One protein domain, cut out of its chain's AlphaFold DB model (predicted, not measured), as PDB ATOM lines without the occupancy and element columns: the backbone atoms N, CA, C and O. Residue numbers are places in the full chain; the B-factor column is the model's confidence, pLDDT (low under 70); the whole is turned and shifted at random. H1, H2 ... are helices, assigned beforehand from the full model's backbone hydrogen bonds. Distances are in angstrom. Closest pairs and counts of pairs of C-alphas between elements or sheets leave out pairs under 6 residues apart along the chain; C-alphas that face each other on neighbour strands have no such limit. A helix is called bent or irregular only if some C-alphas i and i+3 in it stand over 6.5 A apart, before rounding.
ATOM      1  N   GLU A  10     170.983 227.191 188.963       86.50
ATOM      2  CA  GLU A  10     171.550 227.055 190.306       86.50
ATOM      3  C   GLU A  10     170.476 226.702 191.352       86.50
ATOM      4  O   GLU A  10     170.693 225.845 192.210       86.50
ATOM      5  N   GLN A  11     169.267 227.268 191.223       89.62
ATOM      6  CA  GLN A  11     168.094 226.844 191.997       89.62
ATOM      7  C   GLN A  11     167.633 225.436 191.601       89.62
ATOM      8  O   GLN A  11     167.282 224.646 192.478       89.62
ATOM      9  N   LEU A  12     167.655 225.099 190.303       89.12
ATOM     10  CA  LEU A  12     167.304 223.756 189.829       89.12
ATOM     11  C   LEU A  12     168.229 222.696 190.445       89.12
ATOM     12  O   LEU A  12     167.751 221.688 190.959       89.12
ATOM     13  N   VAL A  13     169.539 222.944 190.458       90.56
ATOM     14  CA  VAL A  13     170.530 222.008 191.014       90.56
ATOM     15  C   VAL A  13     170.448 221.910 192.532       90.56
ATOM     16  O   VAL A  13     170.617 220.815 193.069       90.56
ATOM     17  N   TYR A  14     170.135 223.003 193.233       91.19
ATOM     18  CA  TYR A  14     169.832 222.939 194.663       91.19
ATOM     19  C   TYR A  14     168.639 222.005 194.935       91.19
ATOM     20  O   TYR A  14     168.752 221.090 195.750       91.19
ATOM     21  N   VAL A  15     167.536 222.163 194.191       92.88
ATOM     22  CA  VAL A  15     166.354 221.289 194.307       92.88
ATOM     23  C   VAL A  15     166.695 219.833 193.975       92.88
ATOM     24  O   VAL A  15     166.310 218.941 194.731       92.88
ATOM     25  N   VAL A  16     167.454 219.569 192.905       92.56
ATOM     26  CA  VAL A  16     167.879 218.200 192.561       92.56
ATOM     27  C   VAL A  16     168.759 217.600 193.660       92.56
ATOM     28  O   VAL A  16     168.497 216.476 194.076       92.56
ATOM     29  N   ARG A  17     169.727 218.339 194.223       92.44
ATOM     30  CA  ARG A  17     170.532 217.856 195.362       92.44
ATOM     31  C   ARG A  17     169.684 217.533 196.593       92.44
ATOM     32  O   ARG A  17     169.932 216.513 197.231       92.44
ATOM     33  N   CYS A  18     168.667 218.337 196.904       95.00
ATOM     34  CA  CYS A  18     167.726 218.025 197.984       95.00
ATOM     35  C   CYS A  18     166.931 216.736 197.711       95.00
ATOM     36  O   CYS A  18     166.763 215.926 198.620       95.00
ATOM     37  N   LEU A  19     166.480 216.515 196.471       94.69
ATOM     38  CA  LEU A  19     165.770 215.291 196.077       94.69
ATOM     39  C   LEU A  19     166.676 214.049 196.106       94.69
ATOM     40  O   LEU A  19     166.222 212.983 196.514       94.69
ATOM     41  N   VAL A  20     167.948 214.186 195.726       94.00
ATOM     42  CA  VAL A  20     168.954 213.111 195.772       94.00
ATOM     43  C   VAL A  20     169.290 212.738 197.216       94.00
ATOM     44  O   VAL A  20     169.207 211.567 197.570       94.00
ATOM     45  N   ALA A  21     169.563 213.718 198.083       94.56
ATOM     46  CA  ALA A  21     169.811 213.466 199.506       94.56
ATOM     47  C   ALA A  21     168.589 212.848 200.218       94.56
ATOM     48  O   ALA A  21     168.742 211.997 201.090       94.56
ATOM     49  N   TYR A  22     167.370 213.235 199.824       96.06
ATOM     50  CA  TYR A  22     166.141 212.601 200.305       96.06
ATOM     51  C   TYR A  22     166.003 211.153 199.806       96.06
ATOM     52  O   TYR A  22     165.672 210.262 200.585       96.06
ATOM     53  N   ALA A  23     166.290 210.893 198.528       94.31
ATOM     54  CA  ALA A  23     166.263 209.545 197.960       94.31
ATOM     55  C   ALA A  23     167.289 208.607 198.625       94.31
ATOM     56  O   ALA A  23     166.957 207.447 198.872       94.31
ATOM     57  N   ASP A  24     168.475 209.109 198.976       94.25
ATOM     58  CA  ASP A  24     169.492 208.370 199.736       94.25
ATOM     59  C   ASP A  24     169.029 208.071 201.171       94.25
ATOM     60  O   ASP A  24     168.988 206.913 201.584       94.25
ATOM     61  N   ALA A  25     168.544 209.085 201.898       94.94
ATOM     62  CA  ALA A  25     168.015 208.922 203.256       94.94
ATOM     63  C   ALA A  25     166.793 207.979 203.333       94.94
ATOM     64  O   ALA A  25     166.584 207.314 204.348       94.94
ATOM     65  N   CYS A  26     165.998 207.884 202.263       94.50
ATOM     66  CA  CYS A  26     164.914 206.905 202.121       94.50
ATOM     67  C   CYS A  26     165.374 205.536 201.582       94.50
ATOM     68  O   CYS A  26     164.535 204.660 201.361       94.50
ATOM     69  N   GLY A  27     166.670 205.338 201.323       92.94
ATOM     70  CA  GLY A  27     167.234 204.105 200.771       92.94
ATOM     71  C   GLY A  27     166.772 203.780 199.346       92.94
ATOM     72  O   GLY A  27     166.936 202.642 198.900       92.94
ATOM     73  N   LEU A  28     166.200 204.745 198.619       93.00
ATOM     74  CA  LEU A  28     165.522 204.542 197.336       93.00
ATOM     75  C   LEU A  28     166.475 204.000 196.257       93.00
ATOM     76  O   LEU A  28     166.067 203.174 195.436       93.00
ATOM     77  N   PHE A  29     167.748 204.399 196.300       92.62
ATOM     78  CA  PHE A  29     168.787 203.947 195.370       92.62
ATOM     79  C   PHE A  29     169.081 202.444 195.460       92.62
ATOM     80  O   PHE A  29     169.385 201.838 194.435       92.62
ATOM     81  N   ASN A  30     168.857 201.800 196.614       89.00
ATOM     82  CA  ASN A  30     168.943 200.337 196.734       89.00
ATOM     83  C   ASN A  30     167.916 199.620 195.839       89.00
ATOM     84  O   ASN A  30     168.158 198.504 195.392       89.00
ATOM     85  N   SER A  31     166.770 200.257 195.563       88.62
ATOM     86  CA  SER A  31     165.748 199.711 194.658       88.62
ATOM     87  C   SER A  31     165.997 200.051 193.183       88.62
ATOM     88  O   SER A  31     165.470 199.373 192.301       88.62
ATOM     89  N   LYS A  32     166.761 201.121 192.908       89.25
ATOM     90  CA  LYS A  32     166.968 201.712 191.573       89.25
ATOM     91  C   LYS A  32     168.350 202.387 191.471       89.25
ATOM     92  O   LYS A  32     168.416 203.620 191.486       89.25
ATOM     93  N   PRO A  33     169.447 201.621 191.320       90.31
ATOM     94  CA  PRO A  33     170.798 202.183 191.225       90.31
ATOM     95  C   PRO A  33     170.987 203.088 189.996       90.31
ATOM     96  O   PRO A  33     171.718 204.067 190.070       90.31
ATOM     97  N   GLU A  34     170.244 202.864 188.904       93.19
ATOM     98  CA  GLU A  34     170.219 203.783 187.751       93.19
ATOM     99  C   GLU A  34     169.852 205.233 188.116       93.19
ATOM    100  O   GLU A  34     170.187 206.164 187.385       93.19
ATOM    101  N   LEU A  35     169.086 205.443 189.194       90.38
ATOM    102  CA  LEU A  35     168.691 206.782 189.626       90.38
ATOM    103  C   LEU A  35     169.864 207.517 190.294       90.38
ATOM    104  O   LEU A  35     169.932 208.738 190.189       90.38
ATOM    105  N   GLN A  36     170.791 206.778 190.916       93.25
ATOM    106  CA  GLN A  36     172.037 207.316 191.465       93.25
ATOM    107  C   GLN A  36     172.971 207.737 190.324       93.25
ATOM    108  O   GLN A  36     173.372 208.893 190.264       93.25
ATOM    109  N   GLU A  37     173.197 206.862 189.337       93.88
ATOM    110  CA  GLU A  37     174.006 207.180 188.146       93.88
ATOM    111  C   GLU A  37     173.505 208.450 187.429       93.88
ATOM    112  O   GLU A  37     174.287 209.323 187.049       93.88
ATOM    113  N   LYS A  38     172.179 208.605 187.298       93.44
ATOM    114  CA  LYS A  38     171.551 209.796 186.701       93.44
ATOM    115  C   LYS A  38     171.707 211.053 187.575       93.44
ATOM    116  O   LYS A  38     171.793 212.149 187.023       93.44
ATOM    117  N   ALA A  39     171.765 210.915 188.899       92.00
ATOM    118  CA  ALA A  39     172.007 212.013 189.840       92.00
ATOM    119  C   ALA A  39     173.471 212.489 189.836       92.00
ATOM    120  O   ALA A  39     173.731 213.699 189.840       92.00
ATOM    121  N   ASP A  40     174.413 211.548 189.771       92.62
ATOM    122  CA  ASP A  40     175.846 211.831 189.678       92.62
ATOM    123  C   ASP A  40     176.169 212.479 188.328       92.62
ATOM    124  O   ASP A  40     176.704 213.590 188.290       92.62
ATOM    125  N   LYS A  41     175.698 211.890 187.218       95.56
ATOM    126  CA  LYS A  41     175.867 212.473 185.878       95.56
ATOM    127  C   LYS A  41     175.283 213.888 185.777       95.56
ATOM    128  O   LYS A  41     175.913 214.765 185.193       95.56
ATOM    129  N   PHE A  42     174.104 214.141 186.351       94.44
ATOM    130  CA  PHE A  42     173.522 215.489 186.388       94.44
ATOM    131  C   PHE A  42     174.399 216.478 187.175       94.44
ATOM    132  O   PHE A  42     174.539 217.638 186.780       94.44
ATOM    133  N   SER A  43     175.005 216.024 188.276       89.88
ATOM    134  CA  SER A  43     175.914 216.839 189.087       89.88
ATOM    135  C   SER A  43     177.191 217.199 188.323       89.88
ATOM    136  O   SER A  43     177.606 218.360 188.360       89.88
ATOM    137  N   ASP A  44     177.763 216.248 187.581       93.19
ATOM    138  CA  ASP A  44     178.949 216.451 186.741       93.19
ATOM    139  C   ASP A  44     178.659 217.330 185.514       93.19
ATOM    140  O   ASP A  44     179.384 218.298 185.270       93.19
ATOM    141  N   ASP A  45     177.567 217.062 184.782       93.19
ATOM    142  CA  ASP A  45     177.110 217.880 183.646       93.19
ATOM    143  C   ASP A  45     176.940 219.352 184.072       93.19
ATOM    144  O   ASP A  45     177.354 220.277 183.364       93.19
ATOM    145  N   TYR A  46     176.363 219.585 185.256       91.06
ATOM    146  CA  TYR A  46     176.191 220.931 185.793       91.06
ATOM    147  C   TYR A  46     177.509 221.574 186.242       91.06
ATOM    148  O   TYR A  46     177.736 222.757 185.975       91.06
ATOM    149  N   LEU A  47     178.400 220.823 186.895       90.62
ATOM    150  CA  LEU A  47     179.704 221.337 187.319       90.62
ATOM    151  C   LEU A  47     180.573 221.715 186.106       90.62
ATOM    152  O   LEU A  47     181.221 222.766 186.109       90.62
ATOM    153  N   ALA A  48     180.511 220.921 185.033       93.69
ATOM    154  CA  ALA A  48     181.110 221.239 183.741       93.69
ATOM    155  C   ALA A  48     180.480 222.492 183.104       93.69
ATOM    156  O   ALA A  48     181.205 223.355 182.600       93.69
ATOM    157  N   MET A  49     179.154 222.654 183.180       89.50
ATOM    158  CA  MET A  49     178.474 223.862 182.699       89.50
ATOM    159  C   MET A  49     178.872 225.113 183.500       89.50
ATOM    160  O   MET A  49     179.139 226.153 182.894       89.50
ATOM    161  N   LEU A  50     179.020 225.024 184.826       87.94
ATOM    162  CA  LEU A  50     179.570 226.111 185.647       87.94
ATOM    163  C   LEU A  50     181.016 226.454 185.262       87.94
ATOM    164  O   LEU A  50     181.341 227.636 185.112       87.94
ATOM    165  N   ALA A  51     181.872 225.451 185.049       91.31
ATOM    166  CA  ALA A  51     183.246 225.660 184.595       91.31
ATOM    167  C   ALA A  51     183.296 226.340 183.213       91.31
ATOM    168  O   ALA A  51     184.037 227.308 183.025       91.31
ATOM    169  N   MET A  52     182.447 225.916 182.271       91.31
ATOM    170  CA  MET A  52     182.304 226.540 180.951       91.31
ATOM    171  C   MET A  52     181.780 227.983 181.046       91.31
ATOM    172  O   MET A  52     182.321 228.876 180.394       91.31
ATOM    173  N   LYS A  53     180.770 228.240 181.887       88.94
ATOM    174  CA  LYS A  53     180.172 229.568 182.135       88.94
ATOM    175  C   LYS A  53     181.187 230.531 182.767       88.94
ATOM    176  O   LYS A  53     181.245 231.702 182.381       88.94
ATOM    177  N   LYS A  54     182.050 230.030 183.661       89.12
ATOM    178  CA  LYS A  54     183.204 230.757 184.216       89.12
ATOM    179  C   LYS A  54     184.253 231.060 183.138       89.12
ATOM    180  O   LYS A  54     184.561 232.231 182.921       89.12
ATOM    181  N   ALA A  55     184.724 230.050 182.405       89.81
ATOM    182  CA  ALA A  55     185.731 230.219 181.354       89.81
ATOM    183  C   ALA A  55     185.258 231.145 180.213       89.81
ATOM    184  O   ALA A  55     186.045 231.915 179.661       89.81
ATOM    185  N   ALA A  56     183.964 231.130 179.878       89.50
ATOM    186  CA  ALA A  56     183.364 232.057 178.920       89.50
ATOM    187  C   ALA A  56     183.390 233.514 179.421       89.50
ATOM    188  O   ALA A  56     183.677 234.424 178.641       89.50
ATOM    189  N   ARG A  57     183.146 233.746 180.719       82.62
ATOM    190  CA  ARG A  57     183.261 235.075 181.346       82.62
ATOM    191  C   ARG A  57     184.711 235.563 181.384       82.62
ATOM    192  O   ARG A  57     184.963 236.729 181.089       82.62
ATOM    193  N   GLU A  58     185.653 234.679 181.695       77.69
ATOM    194  CA  GLU A  58     187.091 234.982 181.701       77.69
ATOM    195  C   GLU A  58     187.586 235.335 180.291       77.69
ATOM    196  O   GLU A  58     188.160 236.405 180.104       77.69
ATOM    197  N   ARG A  59     187.246 234.544 179.261       74.94
ATOM    198  CA  ARG A  59     187.540 234.886 177.851       74.94
ATOM    199  C   ARG A  59     186.946 236.235 177.433       74.94
ATOM    200  O   ARG A  59     187.614 237.002 176.749       74.94
ATOM    201  N   LYS A  60     185.736 236.568 177.900       69.06
ATOM    202  CA  LYS A  60     185.086 237.870 177.655       69.06
ATOM    203  C   LYS A  60     185.724 239.046 178.424       69.06
ATOM    204  O   LYS A  60     185.308 240.183 178.233       69.06
TER     205      LYS A  60
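What this domain is: This is residues 10 to 60 of the 335 residues of an uncharacterized protein of Acanthocheilonema viteae (UniProt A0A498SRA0). Beginning at residue 10, you meet a long helical hairpin: H1 runs one way, the chain turns through residues 26 to 32, and the longer H2 folds back beside it. H2 makes the length of the whole, and residues 51 to 60, of which 51 to 59 belong to H2, stand free and stick out beyond the shared part. The printed part has 51 residues with two named helices, H1 then H2, and no named strand; its class is all helix. It is loose, with a radius of gyration of the C-alphas of 13.8 A, and its C-alphas span 46 by 18 by 10 A, a rod.

How they stand to each other: Start with H1, residues 10 to 25, and H2, residues 33 to 59, which form a helical hairpin. They touch, with 5 pairs of C-alphas within 8 A; look at Val 20 and Ala 39, whose C-alphas are the closest, 6.8 A apart. H1 touches H2 with residues 13 to 20 alone, and H2 touches H1 with residues 36 to 46 alone. Their lines stand at a shallow tilt of 25 degrees, and they run opposite ways. Their centres are 14.3 A apart. In H1 and H2 every backbone O i to N i+4 pair is within hydrogen-bond range.

Where its parts are: Find C-alpha 10 at (171.550, 227.055, 190.306); from there H1 runs 22.6 A to C-alpha 25 at (168.015, 208.922, 203.256). Go on to C-alpha 33 at (170.798, 202.183, 191.225), where H2 begins; it runs 39.1 A to C-alpha 59 at (187.540, 234.886, 177.851). Neither helix is bent.

The domain as a whole: Look at Ser 31 and Lys 60 for the two C-alphas farthest apart, 46.0 A. Without residues 51 to 60, the body of 41 residues spans 31 by 17 by 9 A. The link from H1 to H2, 7 residues, is short, and the printed part has no cut. In the B-factor column the mean pLDDT of the printed part is 90.7, and residue 60 is the one printed residue under 70.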